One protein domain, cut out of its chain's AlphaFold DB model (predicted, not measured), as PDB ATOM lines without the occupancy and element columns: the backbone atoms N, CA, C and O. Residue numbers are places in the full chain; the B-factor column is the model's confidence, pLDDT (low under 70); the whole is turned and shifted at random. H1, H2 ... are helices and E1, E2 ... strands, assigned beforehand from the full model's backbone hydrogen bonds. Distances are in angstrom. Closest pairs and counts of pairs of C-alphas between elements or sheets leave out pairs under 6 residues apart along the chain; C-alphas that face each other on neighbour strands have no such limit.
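Overview. This is residues 131 to 242 of the 254 residues of an uncharacterized protein of Spirosoma sp. PL0136 (UniProt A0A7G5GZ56). A two-stranded hairpin, E1 and E2, and helix H3 lie on one side of the long middle helix H2, with short H1 on the opposite side. H4 lies past the end of H2, and H5 folds back at the far end; residues 189 to 193 of the hairpin's loop stick out. The 112 printed residues run H1, H2, H3, E1, E2, H4, H5, mostly helix, with an antiparallel sheet in the order E1 - E2. The whole is compact, radius of gyration of the C-alphas 13.9 A, spanning 42 by 36 by 26 A.

Along the chain. E1 is residues 183 to 187, E2 residues 197 to 201. H2, residues 147 to 163, is 23.9 A long from C-alpha 147 at (40.211, 46.326, -24.286). H3 is residues 170 to 181, 15.5 A; H4 is residues 218 to 231, 19.8 A. H1 is residues 133 to 136; H5, residues 236 to 242, ends with C-alpha 242 at (50.483, 46.855, 5.191).

Arrangement. E1 and E2 are antiparallel, at 155 degrees, with N 184 and O 200 2.8 A apart, within hydrogen-bond range. The closest C-alphas of H3 and E1, Leu 177 and Leu 183, are 5.0 A apart. H2, the hub, touches H3 at a steep tilt of 58 degrees, closest C-alphas Ala 161 and Ile 176, 6.2 A. It touches H1, Tyr 134 to Arg 156, C-alphas 5.2 A. H2 and H4 only just touch, with 3 pairs of C-alphas within 8 A, closest Leu 162 and Trp 224, 6.6 A. H5 is close but not clearly touching H4, C-alphas Leu 231 and Val 237, 6.6 A. Every O i to N i+4 pair is within hydrogen-bond range in H2, H3, H4 and H5; H1 is too short for one.

Size, cuts and confidence. The C-alphas farthest apart, Ser 205 and Pro 235, are 42.1 A apart. The printed part has no cut. The link E2 to H4 is long, 16 residues. Residues 137 to 143 and 187 to 195 are under pLDDT 70.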
ATOM      1  N   LYS A 131      48.047  37.333  -6.876       84.00
ATOM      2  CA  LYS A 131      48.921  38.356  -7.483       84.00
ATOM      3  C   LYS A 131      48.315  38.959  -8.760       84.00
ATOM      4  O   LYS A 131      48.928  38.867  -9.828       84.00
ATOM      5  N   PRO A 132      47.107  39.543  -8.688       83.88
ATOM      6  CA  PRO A 132      46.424  40.011  -9.881       83.88
ATOM      7  C   PRO A 132      47.271  41.065 -10.604       83.88
ATOM      8  O   PRO A 132      47.791  41.998  -9.991       83.88
ATOM      9  N   ALA A 133      47.409  40.907 -11.923       83.88
ATOM     10  CA  ALA A 133      48.365  41.664 -12.734       83.88
ATOM     11  C   ALA A 133      48.194  43.189 -12.627       83.88
ATOM     12  O   ALA A 133      49.174  43.929 -12.678       83.88
ATOM     13  N   TYR A 134      46.960  43.657 -12.419       84.00
ATOM     14  CA  TYR A 134      46.663  45.077 -12.268       84.00
ATOM     15  C   TYR A 134      47.208  45.687 -10.972       84.00
ATOM     16  O   TYR A 134      47.191  46.898 -10.862       84.00
ATOM     17  N   ILE A 135      47.724  44.931  -9.996       82.38
ATOM     18  CA  ILE A 135      48.298  45.524  -8.772       82.38
ATOM     19  C   ILE A 135      49.714  46.096  -8.982       82.38
ATOM     20  O   ILE A 135      50.157  46.939  -8.207       82.38
ATOM     21  N   ASN A 136      50.417  45.717 -10.048       73.44
ATOM     22  CA  ASN A 136      51.780  46.207 -10.301       73.44
ATOM     23  C   ASN A 136      51.851  47.291 -11.390       73.44
ATOM     24  O   ASN A 136      52.942  47.723 -11.751       73.44
ATOM     25  N   LEU A 137      50.708  47.711 -11.938       67.38
ATOM     26  CA  LEU A 137      50.641  48.709 -13.004       67.38
ATOM     27  C   LEU A 137      50.451  50.115 -12.426       67.38
ATOM     28  O   LEU A 137      49.692  50.296 -11.473       67.38
ATOM     29  N   GLN A 138      51.106  51.104 -13.035       65.94
ATOM     30  CA  GLN A 138      50.848  52.519 -12.758       65.94
ATOM     31  C   GLN A 138      49.528  52.950 -13.412       65.94
ATOM     32  O   GLN A 138      49.232  52.565 -14.547       65.94
ATOM     33  N   THR A 139      48.726  53.732 -12.690       63.00
ATOM     34  CA  THR A 139      47.420  54.228 -13.149       63.00
ATOM     35  C   THR A 139      47.511  55.334 -14.183       63.00
ATOM     36  O   THR A 139      46.544  55.541 -14.896       63.00
ATOM     37  N   ASP A 140      48.651  55.999 -14.344       65.19
ATOM     38  CA  ASP A 140      48.769  57.144 -15.259       65.19
ATOM     39  C   ASP A 140      48.980  56.729 -16.729       65.19
ATOM     40  O   ASP A 140      49.188  57.570 -17.597       65.19
ATOM     41  N   ASN A 141      48.884  55.431 -17.035       64.56
ATOM     42  CA  ASN A 141      49.162  54.845 -18.350       64.56
ATOM     43  C   ASN A 141      48.066  55.100 -19.410       64.56
ATOM     44  O   ASN A 141      47.800  54.234 -20.243       64.56
ATOM     45  N   GLN A 142      47.415  56.263 -19.403       68.56
ATOM     46  CA  GLN A 142      46.651  56.700 -20.574       68.56
ATOM     47  C   GLN A 142      47.631  57.126 -21.687       68.56
ATOM     48  O   GLN A 142      48.661  57.730 -21.384       68.56
ATOM     49  N   PRO A 143      47.343  56.846 -22.971       68.25
ATOM     50  CA  PRO A 143      46.071  56.386 -23.529       68.25
ATOM     51  C   PRO A 143      45.844  54.867 -23.448       68.25
ATOM     52  O   PRO A 143      46.766  54.059 -23.492       68.25
ATOM     53  N   VAL A 144      44.568  54.484 -23.371       80.81
ATOM     54  CA  VAL A 144      44.120  53.088 -23.373       80.81
ATOM     55  C   VAL A 144      43.648  52.714 -24.777       80.81
ATOM     56  O   VAL A 144      42.570  53.125 -25.200       80.81
ATOM     57  N   GLU A 145      44.444  51.929 -25.499       80.19
ATOM     58  CA  GLU A 145      44.195  51.622 -26.917       80.19
ATOM     59  C   GLU A 145      43.456  50.292 -27.120       80.19
ATOM     60  O   GLU A 145      42.741  50.103 -28.103       80.19
ATOM     61  N   THR A 146      43.601  49.357 -26.179       86.88
ATOM     62  CA  THR A 146      43.030  48.005 -26.268       86.88
ATOM     63  C   THR A 146      42.078  47.702 -25.114       86.88
ATOM     64  O   THR A 146      42.240  48.201 -24.000       86.88
ATOM     65  N   LEU A 147      41.119  46.794 -25.340       85.00
ATOM     66  CA  LEU A 147      40.211  46.326 -24.286       85.00
ATOM     67  C   LEU A 147      40.970  45.700 -23.102       85.00
ATOM     68  O   LEU A 147      40.562  45.841 -21.954       85.00
ATOM     69  N   ALA A 148      42.089  45.021 -23.360       86.62
ATOM     70  CA  ALA A 148      42.901  44.416 -22.306       86.62
ATOM     71  C   ALA A 148      43.541  45.477 -21.393       86.62
ATOM     72  O   ALA A 148      43.446  45.362 -20.170       86.62
ATOM     73  N   GLN A 149      44.131  46.526 -21.977       85.94
ATOM     74  CA  GLN A 149      44.661  47.672 -21.228       85.94
ATOM     75  C   GLN A 149      43.545  48.386 -20.459       85.94
ATOM     76  O   GLN A 149      43.732  48.738 -19.299       85.94
ATOM     77  N   TYR A 150      42.364  48.522 -21.069       86.94
ATOM     78  CA  TYR A 150      41.196  49.125 -20.433       86.94
ATOM     79  C   TYR A 150      40.771  48.364 -19.179       86.94
ATOM     80  O   TYR A 150      40.671  48.942 -18.100       86.94
ATOM     81  N   LEU A 151      40.601  47.045 -19.285       88.31
ATOM     82  CA  LEU A 151      40.233  46.206 -18.146       88.31
ATOM     83  C   LEU A 151      41.273  46.267 -17.020       88.31
ATOM     84  O   LEU A 151      40.903  46.276 -15.847       88.31
ATOM     85  N   GLN A 152      42.565  46.312 -17.354       88.69
ATOM     86  CA  GLN A 152      43.634  46.438 -16.362       88.69
ATOM     87  C   GLN A 152      43.612  47.802 -15.665       88.69
ATOM     88  O   GLN A 152      43.669  47.845 -14.435       88.69
ATOM     89  N   TYR A 153      43.471  48.885 -16.431       88.94
ATOM     90  CA  TYR A 153      43.350  50.248 -15.919       88.94
ATOM     91  C   TYR A 153      42.173  50.375 -14.948       88.94
ATOM     92  O   TYR A 153      42.341  50.813 -13.811       88.94
ATOM     93  N   VAL A 154      40.988  49.913 -15.355       90.12
ATOM     94  CA  VAL A 154      39.782  50.008 -14.527       90.12
ATOM     95  C   VAL A 154      39.898  49.182 -13.249       90.12
ATOM     96  O   VAL A 154      39.556  49.667 -12.172       90.12
ATOM     97  N   ARG A 155      40.389  47.940 -13.336       91.56
ATOM     98  CA  ARG A 155      40.573  47.085 -12.153       91.56
ATOM     99  C   ARG A 155      41.581  47.683 -11.179       91.56
ATOM    100  O   ARG A 155      41.341  47.661  -9.975       91.56
ATOM    101  N   ARG A 156      42.670  48.269 -11.687       90.94
ATOM    102  CA  ARG A 156      43.628  49.019 -10.867       90.94
ATOM    103  C   ARG A 156      42.952  50.200 -10.174       90.94
ATOM    104  O   ARG A 156      43.063  50.309  -8.960       90.94
ATOM    105  N   ALA A 157      42.240  51.044 -10.918       92.31
ATOM    106  CA  ALA A 157      41.567  52.220 -10.372       92.31
ATOM    107  C   ALA A 157      40.527  51.846  -9.303       92.31
ATOM    108  O   ALA A 157      40.475  52.466  -8.245       92.31
ATOM    109  N   LEU A 158      39.748  50.781  -9.529       92.56
ATOM    110  CA  LEU A 158      38.836  50.224  -8.527       92.56
ATOM    111  C   LEU A 158      39.579  49.761  -7.274       92.56
ATOM    112  O   LEU A 158      39.168  50.086  -6.160       92.56
ATOM    113  N   PHE A 159      40.672  49.018  -7.450       92.25
ATOM    114  CA  PHE A 159      41.487  48.553  -6.338       92.25
ATOM    115  C   PHE A 159      42.064  49.726  -5.534       92.25
ATOM    116  O   PHE A 159      41.936  49.743  -4.315       92.25
ATOM    117  N   GLU A 160      42.638  50.737  -6.187       91.94
ATOM    118  CA  GLU A 160      43.180  51.922  -5.511       91.94
ATOM    119  C   GLU A 160      42.097  52.772  -4.842       91.94
ATOM    120  O   GLU A 160      42.301  53.251  -3.728       91.94
ATOM    121  N   ALA A 161      40.929  52.936  -5.464       93.75
ATOM    122  CA  ALA A 161      39.814  53.657  -4.860       93.75
ATOM    123  C   ALA A 161      39.361  53.011  -3.538       93.75
ATOM    124  O   ALA A 161      39.060  53.707  -2.567       93.75
ATOM    125  N   LEU A 162      39.351  51.677  -3.481       92.81
ATOM    126  CA  LEU A 162      38.992  50.913  -2.287       92.81
ATOM    127  C   LEU A 162      40.128  50.859  -1.261       92.81
ATOM    128  O   LEU A 162      39.892  51.056  -0.068       92.81
ATOM    129  N   ASP A 163      41.350  50.579  -1.705       89.88
ATOM    130  CA  ASP A 163      42.495  50.364  -0.828       89.88
ATOM    131  C   ASP A 163      43.153  51.680  -0.410       89.88
ATOM    132  O   ASP A 163      43.245  51.979   0.777       89.88
ATOM    133  N   VAL A 164      43.604  52.476  -1.380       88.94
ATOM    134  CA  VAL A 164      44.396  53.696  -1.165       88.94
ATOM    135  C   VAL A 164      43.515  54.844  -0.692       88.94
ATOM    136  O   VAL A 164      43.781  55.418   0.362       88.94
ATOM    137  N   HIS A 165      42.442  55.130  -1.432       90.94
ATOM    138  CA  HIS A 165      41.534  56.251  -1.150       90.94
ATOM    139  C   HIS A 165      40.447  55.911  -0.123       90.94
ATOM    140  O   HIS A 165      39.675  56.782   0.280       90.94
ATOM    141  N   GLN A 166      40.398  54.652   0.327       91.50
ATOM    142  CA  GLN A 166      39.492  54.165   1.366       91.50
ATOM    143  C   GLN A 166      38.020  54.526   1.110       91.50
ATOM    144  O   GLN A 166      37.316  55.022   2.002       91.50
ATOM    145  N   ALA A 167      37.538  54.284  -0.113       94.25
ATOM    146  CA  ALA A 167      36.122  54.431  -0.426       94.25
ATOM    147  C   ALA A 167      35.275  53.640   0.589       94.25
ATOM    148  O   ALA A 167      35.557  52.480   0.886       94.25
ATOM    149  N   CYS A 168      34.250  54.280   1.154       93.38
ATOM    150  CA  CYS A 168      33.476  53.756   2.292       93.38
ATOM    151  C   CYS A 168      31.972  53.634   2.002       93.38
ATOM    152  O   CYS A 168      31.199  53.211   2.852       93.38
ATOM    153  N   SER A 169      31.546  54.029   0.805       93.00
ATOM    154  CA  SER A 169      30.194  53.838   0.281       93.00
ATOM    155  C   SER A 169      30.253  53.761  -1.244       93.00
ATOM    156  O   SER A 169      31.257  54.158  -1.841       93.00
ATOM    157  N   GLU A 170      29.188  53.274  -1.884       91.25
ATOM    158  CA  GLU A 170      29.120  53.248  -3.352       91.25
ATOM    159  C   GLU A 170      29.208  54.656  -3.955       91.25
ATOM    160  O   GLU A 170      29.908  54.852  -4.943       91.25
ATOM    161  N   ASP A 171      28.566  55.653  -3.341       92.69
ATOM    162  CA  ASP A 171      28.630  57.036  -3.823       92.69
ATOM    163  C   ASP A 171      30.029  57.636  -3.661       92.69
ATOM    164  O   ASP A 171      30.519  58.318  -4.560       92.69
ATOM    165  N   HIS A 172      30.714  57.335  -2.552       94.69
ATOM    166  CA  HIS A 172      32.098  57.764  -2.363       94.69
ATOM    167  C   HIS A 172      33.030  57.088  -3.379       94.69
ATOM    168  O   HIS A 172      33.906  57.743  -3.937       94.69
ATOM    169  N   LEU A 173      32.800  55.804  -3.673       95.00
ATOM    170  CA  LEU A 173      33.530  55.073  -4.705       95.00
ATOM    171  C   LEU A 173      33.312  55.689  -6.095       95.00
ATOM    172  O   LEU A 173      34.291  55.966  -6.780       95.00
ATOM    173  N   ARG A 174      32.059  55.961  -6.492       94.00
ATOM    174  CA  ARG A 174      31.735  56.650  -7.758       94.00
ATOM    175  C   ARG A 174      32.450  57.990  -7.863       94.00
ATOM    176  O   ARG A 174      33.048  58.280  -8.892       94.00
ATOM    177  N   LYS A 175      32.415  58.779  -6.787       95.31
ATOM    178  CA  LYS A 175      33.072  60.084  -6.728       95.31
ATOM    179  C   LYS A 175      34.582  59.968  -6.952       95.31
ATOM    180  O   LYS A 175      35.103  60.633  -7.838       95.31
ATOM    181  N   ILE A 176      35.264  59.090  -6.210       95.38
ATOM    182  CA  ILE A 176      36.714  58.863  -6.354       95.38
ATOM    183  C   ILE A 176      37.058  58.416  -7.779       95.38
ATOM    184  O   ILE A 176      37.987  58.945  -8.386       95.38
ATOM    185  N   LEU A 177      36.310  57.448  -8.315       93.50
ATOM    186  CA  LEU A 177      36.524  56.918  -9.661       93.50
ATOM    187  C   LEU A 177      36.388  58.002 -10.731       93.50
ATOM    188  O   LEU A 177      37.241  58.108 -11.611       93.50
ATOM    189  N   TYR A 178      35.362  58.840 -10.626       92.81
ATOM    190  CA  TYR A 178      35.132  59.911 -11.583       92.81
ATOM    191  C   TYR A 178      36.173  61.032 -11.457       92.81
ATOM    192  O   TYR A 178      36.771  61.452 -12.447       92.81
ATOM    193  N   GLU A 179      36.435  61.504 -10.238       93.62
ATOM    194  CA  GLU A 179      37.323  62.645 -10.002       93.62
ATOM    195  C   GLU A 179      38.779  62.321 -10.354       93.62
ATOM    196  O   GLU A 179      39.397  63.086 -11.101       93.62
ATOM    197  N   ASN A 180      39.287  61.170  -9.895       91.62
ATOM    198  CA  ASN A 180      40.700  60.800 -10.019       91.62
ATOM    199  C   ASN A 180      41.020  60.000 -11.288       91.62
ATOM    200  O   ASN A 180      42.132  60.093 -11.793       91.62
ATOM    201  N   TYR A 181      40.065  59.219 -11.805       90.81
ATOM    202  CA  TYR A 181      40.325  58.262 -12.889       90.81
ATOM    203  C   TYR A 181      39.411  58.449 -14.107       90.81
ATOM    204  O   TYR A 181      39.544  57.722 -15.088       90.81
ATOM    205  N   LYS A 182      38.479  59.414 -14.071       91.25
ATOM    206  CA  LYS A 182      37.481  59.642 -15.134       91.25
ATOM    207  C   LYS A 182      36.640  58.399 -15.434       91.25
ATOM    208  O   LYS A 182      36.257  58.163 -16.573       91.25
ATOM    209  N   LEU A 183      36.364  57.589 -14.415       91.00
ATOM    210  CA  LEU A 183      35.586  56.362 -14.542       91.00
ATOM    211  C   LEU A 183      34.181  56.542 -13.968       91.00
ATOM    212  O   LEU A 183      34.014  56.825 -12.783       91.00
ATOM    213  N   ASP A 184      33.173  56.290 -14.795       89.50
ATOM    214  CA  ASP A 184      31.789  56.145 -14.366       89.50
ATOM    215  C   ASP A 184      31.549  54.711 -13.882       89.50
ATOM    216  O   ASP A 184      31.806  53.747 -14.607       89.50
ATOM    217  N   LEU A 185      30.999  54.555 -12.678       87.56
ATOM    218  CA  LEU A 185      30.610  53.257 -12.121       87.56
ATOM    219  C   LEU A 185      29.086  53.125 -12.089       87.56
ATOM    220  O   LEU A 185      28.394  53.894 -11.415       87.56
ATOM    221  N   GLN A 186      28.571  52.085 -12.741       82.94
ATOM    222  CA  GLN A 186      27.166  51.708 -12.683       82.94
ATOM    223  C   GLN A 186      27.000  50.454 -11.821       82.94
ATOM    224  O   GLN A 186      27.365  49.345 -12.215       82.94
ATOM    225  N   SER A 187      26.386  50.621 -10.648       62.81
ATOM    226  CA  SER A 187      25.917  49.487  -9.851       62.81
ATOM    227  C   SER A 187      24.654  48.931 -10.516       62.81
ATOM    228  O   SER A 187      23.579  49.522 -10.404       62.81
ATOM    229  N   MET A 188      24.752  47.811 -11.235       55.78
ATOM    230  CA  MET A 188      23.555  47.145 -11.753       55.78
ATOM    231  C   MET A 188      22.895  46.326 -10.641       55.78
ATOM    232  O   MET A 188      23.257  45.175 -10.392       55.78
ATOM    233  N   ASN A 189      21.864  46.899 -10.017       48.25
ATOM    234  CA  ASN A 189      20.850  46.138  -9.284       48.25
ATOM    235  C   ASN A 189      19.959  45.398 -10.294       48.25
ATOM    236  O   ASN A 189      18.804  45.746 -10.516       48.25
ATOM    237  N   GLY A 190      20.534  44.409 -10.973       41.44
ATOM    238  CA  GLY A 190      19.804  43.527 -11.870       41.44
ATOM    239  C   GLY A 190      19.204  42.354 -11.106       41.44
ATOM    240  O   GLY A 190      19.862  41.753 -10.261       41.44
ATOM    241  N   TYR A 191      17.981  41.970 -11.467       39.19
ATOM    242  CA  TYR A 191      17.282  40.743 -11.058       39.19
ATOM    243  C   TYR A 191      18.036  39.427 -11.394       39.19
ATOM    244  O   TYR A 191      17.503  38.338 -11.180       39.19
ATOM    245  N   SER A 192      19.265  39.483 -11.922       47.38
ATOM    246  CA  SER A 192      20.099  38.313 -12.198       47.38
ATOM    247  C   SER A 192      20.931  37.921 -10.976       47.38
ATOM    248  O   SER A 192      21.524  38.757 -10.298       47.38
ATOM    249  N   ARG A 193      21.045  36.610 -10.733       51.03
ATOM    250  CA  ARG A 193      21.850  36.005  -9.649       51.03
ATOM    251  C   ARG A 193      23.355  36.335  -9.710       51.03
ATOM    252  O   ARG A 193      24.089  35.971  -8.801       51.03
ATOM    253  N   THR A 194      23.806  37.034 -10.747       52.91
ATOM    254  CA  THR A 194      25.175  37.516 -10.943       52.91
ATOM    255  C   THR A 194      25.164  39.041 -11.024       52.91
ATOM    256  O   THR A 194      24.874  39.625 -12.068       52.91
ATOM    257  N   ARG A 195      25.442  39.694  -9.890       63.34
ATOM    258  CA  ARG A 195      25.662  41.146  -9.828       63.34
ATOM    259  C   ARG A 195      27.003  41.464 -10.490       63.34
ATOM    260  O   ARG A 195      28.012  40.864 -10.123       63.34
ATOM    261  N   LYS A 196      26.993  42.377 -11.461       75.00
ATOM    262  CA  LYS A 196      28.168  42.787 -12.241       75.00
ATOM    263  C   LYS A 196      28.681  44.140 -11.766       75.00
ATOM    264  O   LYS A 196      27.877  45.021 -11.461       75.00
ATOM    265  N   VAL A 197      29.999  44.310 -11.762       79.94
ATOM    266  CA  VAL A 197      30.656  45.606 -11.565       79.94
ATOM    267  C   VAL A 197      30.891  46.200 -12.946       79.94
ATOM    268  O   VAL A 197      31.757  45.725 -13.678       79.94
ATOM    269  N   VAL A 198      30.086  47.188 -13.336       83.12
ATOM    270  CA  VAL A 198      30.099  47.729 -14.700       83.12
ATOM    271  C   VAL A 198      30.664  49.143 -14.690       83.12
ATOM    272  O   VAL A 198      30.157  50.012 -13.981       83.12
ATOM    273  N   VAL A 199      31.720  49.371 -15.468       83.00
ATOM    274  CA  VAL A 199      32.461  50.637 -15.480       83.00
ATOM    275  C   VAL A 199      32.693  51.113 -16.911       83.00
ATOM    276  O   VAL A 199      32.851  50.303 -17.834       83.00
ATOM    277  N   ARG A 200      32.727  52.434 -17.086       86.69
ATOM    278  CA  ARG A 200      33.032  53.112 -18.346       86.69
ATOM    279  C   ARG A 200      34.036  54.246 -18.115       86.69
ATOM    280  O   ARG A 200      33.846  55.027 -17.191       86.69
ATOM    281  N   LEU A 201      35.060  54.375 -18.959       83.56
ATOM    282  CA  LEU A 201      35.893  55.586 -19.010       83.56
ATOM    283  C   LEU A 201      35.140  56.703 -19.729       83.56
ATOM    284  O   LEU A 201      34.600  56.491 -20.821       83.56
ATOM    285  N   ASP A 202      35.086  57.869 -19.091       78.44
ATOM    286  CA  ASP A 202      34.432  59.059 -19.615       78.44
ATOM    287  C   ASP A 202      35.013  59.403 -20.990       78.44
ATOM    288  O   ASP A 202      36.221  59.313 -21.216       78.44
ATOM    289  N   GLN A 203      34.128  59.730 -21.928       72.19
ATOM    290  CA  GLN A 203      34.464  60.050 -23.322       72.19
ATOM    291  C   GLN A 203      35.264  58.966 -24.079       72.19
ATOM    292  O   GLN A 203      35.824  59.243 -25.139       72.19
ATOM    293  N   SER A 204      35.310  57.723 -23.584       74.12
ATOM    294  CA  SER A 204      36.007  56.627 -24.267       74.12
ATOM    295  C   SER A 204      35.159  55.960 -25.354       74.12
ATOM    296  O   SER A 204      33.927  55.998 -25.335       74.12
ATOM    297  N   SER A 205      35.832  55.289 -26.294       74.81
ATOM    298  CA  SER A 205      35.193  54.416 -27.289       74.81
ATOM    299  C   SER A 205      34.663  53.107 -26.689       74.81
ATOM    300  O   SER A 205      33.906  52.389 -27.347       74.81
ATOM    301  N   PHE A 206      35.044  52.783 -25.448       76.06
ATOM    302  CA  PHE A 206      34.605  51.580 -24.754       76.06
ATOM    303  C   PHE A 206      33.221  51.790 -24.133       76.06
ATOM    304  O   PHE A 206      32.933  52.795 -23.483       76.06
ATOM    305  N   THR A 207      32.340  50.811 -24.325       82.88
ATOM    306  CA  THR A 207      31.009  50.809 -23.715       82.88
ATOM    307  C   THR A 207      31.069  50.327 -22.262       82.88
ATOM    308  O   THR A 207      32.108  49.891 -21.761       82.88
ATOM    309  N   TRP A 208      29.936  50.403 -21.561       86.62
ATOM    310  CA  TRP A 208      29.760  49.837 -20.223       86.62
ATOM    311  C   TRP A 208      30.229  48.379 -20.167       86.62
ATOM    312  O   TRP A 208      29.605  47.493 -20.752       86.62
ATOM    313  N   THR A 209      31.332  48.136 -19.460       87.12
ATOM    314  CA  THR A 209      32.017  46.841 -19.454       87.12
ATOM    315  C   THR A 209      32.014  46.244 -18.056       87.12
ATOM    316  O   THR A 209      32.318  46.931 -17.084       87.12
ATOM    317  N   ASP A 210      31.678  44.957 -17.958       87.44
ATOM    318  CA  ASP A 210      31.818  44.195 -16.718       87.44
ATOM    319  C   ASP A 210      33.299  43.931 -16.441       87.44
ATOM    320  O   ASP A 210      33.985  43.276 -17.228       87.44
ATOM    321  N   VAL A 211      33.786  44.456 -15.324       87.81
ATOM    322  CA  VAL A 211      35.193  44.353 -14.921       87.81
ATOM    323  C   VAL A 211      35.414  43.358 -13.789       87.81
ATOM    324  O   VAL A 211      36.545  43.216 -13.317       87.81
ATOM    325  N   SER A 212      34.364  42.639 -13.389       86.12
ATOM    326  CA  SER A 212      34.413  41.691 -12.280       86.12
ATOM    327  C   SER A 212      35.477  40.610 -12.498       86.12
ATOM    328  O   SER A 212      35.694  40.131 -13.616       86.12
ATOM    329  N   ASP A 213      36.148  40.208 -11.423       85.50
ATOM    330  CA  ASP A 213      37.026  39.037 -11.396       85.50
ATOM    331  C   ASP A 213      36.919  38.299 -10.046       85.50
ATOM    332  O   ASP A 213      36.003  38.544  -9.254       85.50
ATOM    333  N   MET A 214      37.825  37.352  -9.785       80.38
ATOM    334  CA  MET A 214      37.830  36.576  -8.539       80.38
ATOM    335  C   MET A 214      38.032  37.434  -7.278       80.38
ATOM    336  O   MET A 214      37.549  37.059  -6.213       80.38
ATOM    337  N   ILE A 215      38.713  38.576  -7.388       84.94
ATOM    338  CA  ILE A 215      39.010  39.504  -6.293       84.94
ATOM    339  C   ILE A 215      38.018  40.669  -6.287       84.94
ATOM    340  O   ILE A 215      37.384  40.919  -5.269       84.94
ATOM    341  N   LEU A 216      37.854  41.368  -7.408       87.12
ATOM    342  CA  LEU A 216      37.019  42.555  -7.589       87.12
ATOM    343  C   LEU A 216      35.621  42.180  -8.089       87.12
ATOM    344  O   LEU A 216      35.187  42.599  -9.157       87.12
ATOM    345  N   ASN A 217      34.897  41.381  -7.314       86.25
ATOM    346  CA  ASN A 217      33.468  41.149  -7.525       86.25
ATOM    347  C   ASN A 217      32.624  41.976  -6.542       86.25
ATOM    348  O   ASN A 217      33.133  42.512  -5.555       86.25
ATOM    349  N   GLN A 218      31.312  42.041  -6.776       84.81
ATOM    350  CA  GLN A 218      30.396  42.830  -5.946       84.81
ATOM    351  C   GLN A 218      30.472  42.481  -4.451       84.81
ATOM    352  O   GLN A 218      30.364  43.381  -3.617       84.81
ATOM    353  N   ALA A 219      30.643  41.201  -4.098       84.94
ATOM    354  CA  ALA A 219      30.703  40.784  -2.700       84.94
ATOM    355  C   ALA A 219      31.969  41.336  -2.033       84.94
ATOM    356  O   ALA A 219      31.872  41.983  -0.992       84.94
ATOM    357  N   SER A 220      33.127  41.178  -2.675       87.56
ATOM    358  CA  SER A 220      34.397  41.719  -2.185       87.56
ATOM    359  C   SER A 220      34.389  43.246  -2.094       87.56
ATOM    360  O   SER A 220      34.843  43.795  -1.094       87.56
ATOM    361  N   ILE A 221      33.835  43.943  -3.093       90.06
ATOM    362  CA  ILE A 221      33.699  45.409  -3.061       90.06
ATOM    363  C   ILE A 221      32.813  45.830  -1.887       90.06
ATOM    364  O   ILE A 221      33.211  46.679  -1.096       90.06
ATOM    365  N   SER A 222      31.647  45.202  -1.721       88.12
ATOM    366  CA  SER A 222      30.738  45.500  -0.603       88.12
ATOM    367  C   SER A 222      31.424  45.279   0.749       88.12
ATOM    368  O   SER A 222      31.268  46.089   1.664       88.12
ATOM    369  N   MET A 223      32.223  44.214   0.863       88.19
ATOM    370  CA  MET A 223      33.018  43.935   2.056       88.19
ATOM    371  C   MET A 223      34.055  45.015   2.338       88.19
ATOM    372  O   MET A 223      34.178  45.455   3.478       88.19
ATOM    373  N   TRP A 224      34.764  45.467   1.309       91.75
ATOM    374  CA  TRP A 224      35.779  46.507   1.431       91.75
ATOM    375  C   TRP A 224      35.172  47.849   1.843       91.75
ATOM    376  O   TRP A 224      35.677  48.506   2.752       91.75
ATOM    377  N   LEU A 225      34.044  48.227   1.230       92.56
ATOM    378  CA  LEU A 225      33.299  49.434   1.589       92.56
ATOM    379  C   LEU A 225      32.837  49.381   3.051       92.56
ATOM    380  O   LEU A 225      33.046  50.347   3.783       92.56
ATOM    381  N   ARG A 226      32.270  48.248   3.499       90.56
ATOM    382  CA  ARG A 226      31.841  48.055   4.896       90.56
ATOM    383  C   ARG A 226      33.020  48.116   5.861       90.56
ATOM    384  O   ARG A 226      32.929  48.790   6.879       90.56
ATOM    385  N   PHE A 227      34.135  47.469   5.529       91.62
ATOM    386  CA  PHE A 227      35.358  47.518   6.327       91.62
ATOM    387  C   PHE A 227      35.877  48.957   6.479       91.62
ATOM    388  O   PHE A 227      36.094  49.420   7.598       91.62
ATOM    389  N   ASN A 228      35.997  49.690   5.368       92.62
ATOM    390  CA  ASN A 228      36.428  51.086   5.373       92.62
ATOM    391  C   ASN A 228      35.450  51.990   6.128       92.62
ATOM    392  O   ASN A 228      35.888  52.930   6.777       92.62
ATOM    393  N   LEU A 229      34.143  51.727   6.065       91.75
ATOM    394  CA  LEU A 229      33.140  52.485   6.811       91.75
ATOM    395  C   LEU A 229      33.262  52.250   8.321       91.75
ATOM    396  O   LEU A 229      33.319  53.214   9.084       91.75
ATOM    397  N   SER A 230      33.326  50.986   8.743       88.31
ATOM    398  CA  SER A 230      33.295  50.607  10.158       88.31
ATOM    399  C   SER A 230      34.603  50.897  10.892       88.31
ATOM    400  O   SER A 230      34.579  51.148  12.094       88.31
ATOM    401  N   LEU A 231      35.747  50.854  10.199       86.81
ATOM    402  CA  LEU A 231      37.066  50.861  10.842       86.81
ATOM    403  C   LEU A 231      37.990  51.989  10.378       86.81
ATOM    404  O   LEU A 231      39.132  52.016  10.819       86.81
ATOM    405  N   LYS A 232      37.525  52.954   9.564       81.44
ATOM    406  CA  LYS A 232      38.353  54.001   8.913       81.44
ATOM    407  C   LYS A 232      39.449  54.634   9.781       81.44
ATOM    408  O   LYS A 232      40.488  55.024   9.265       81.44
ATOM    409  N   LYS A 233      39.174  54.821  11.074       83.75
ATOM    410  CA  LYS A 233      40.051  55.513  12.030       83.75
ATOM    411  C   LYS A 233      40.795  54.569  12.984       83.75
ATOM    412  O   LYS A 233      41.573  55.055  13.798       83.75
ATOM    413  N   ASP A 234      40.540  53.259  12.939       86.56
ATOM    414  CA  ASP A 234      41.221  52.302  13.813       86.56
ATOM    415  C   ASP A 234      42.581  51.898  13.212       86.56
ATOM    416  O   ASP A 234      42.641  51.517  12.038       86.56
ATOM    417  N   PRO A 235      43.667  51.890  14.008       83.00
ATOM    418  CA  PRO A 235      44.997  51.466  13.558       83.00
ATOM    419  C   PRO A 235      45.061  50.044  12.973       83.00
ATOM    420  O   PRO A 235      46.019  49.696  12.283       83.00
ATOM    421  N   ILE A 236      44.061  49.191  13.232       82.75
ATOM    422  CA  ILE A 236      43.975  47.862  12.623       82.75
ATOM    423  C   ILE A 236      43.878  47.919  11.099       82.75
ATOM    424  O   ILE A 236      44.349  46.996  10.437       82.75
ATOM    425  N   VAL A 237      43.309  48.996  10.543       85.31
ATOM    426  CA  VAL A 237      43.229  49.192   9.095       85.31
ATOM    427  C   VAL A 237      44.628  49.197   8.501       85.31
ATOM    428  O   VAL A 237      44.889  48.430   7.579       85.31
ATOM    429  N   ASP A 238      45.550  49.966   9.074       81.88
ATOM    430  CA  ASP A 238      46.922  50.035   8.574       81.88
ATOM    431  C   ASP A 238      47.640  48.691   8.709       81.88
ATOM    432  O   ASP A 238      48.297  48.262   7.763       81.88
ATOM    433  N   ARG A 239      47.431  47.958   9.812       80.50
ATOM    434  CA  ARG A 239      48.015  46.614   9.983       80.50
ATOM    435  C   ARG A 239      47.518  45.614   8.937       80.50
ATOM    436  O   ARG A 239      48.315  44.852   8.394       80.50
ATOM    437  N   ILE A 240      46.221  45.630   8.627       84.50
ATOM    438  CA  ILE A 240      45.615  44.766   7.600       84.50
ATOM    439  C   ILE A 240      46.076  45.173   6.195       84.50
ATOM    440  O   ILE A 240      46.274  44.321   5.332       84.50
ATOM    441  N   ARG A 241      46.253  46.474   5.939       80.69
ATOM    442  CA  ARG A 241      46.690  46.988   4.632       80.69
ATOM    443  C   ARG A 241      48.164  46.711   4.357       80.69
ATOM    444  O   ARG A 241      48.490  46.225   3.280       80.69
ATOM    445  N   GLN A 242      49.033  47.023   5.316       71.94
ATOM    446  CA  GLN A 242      50.483  46.855   5.191       71.94
ATOM    447  C   GLN A 242      50.879  45.376   5.226       71.94
ATOM    448  O   GLN A 242      51.833  44.972   4.559       71.94
TER     449      GLN A 242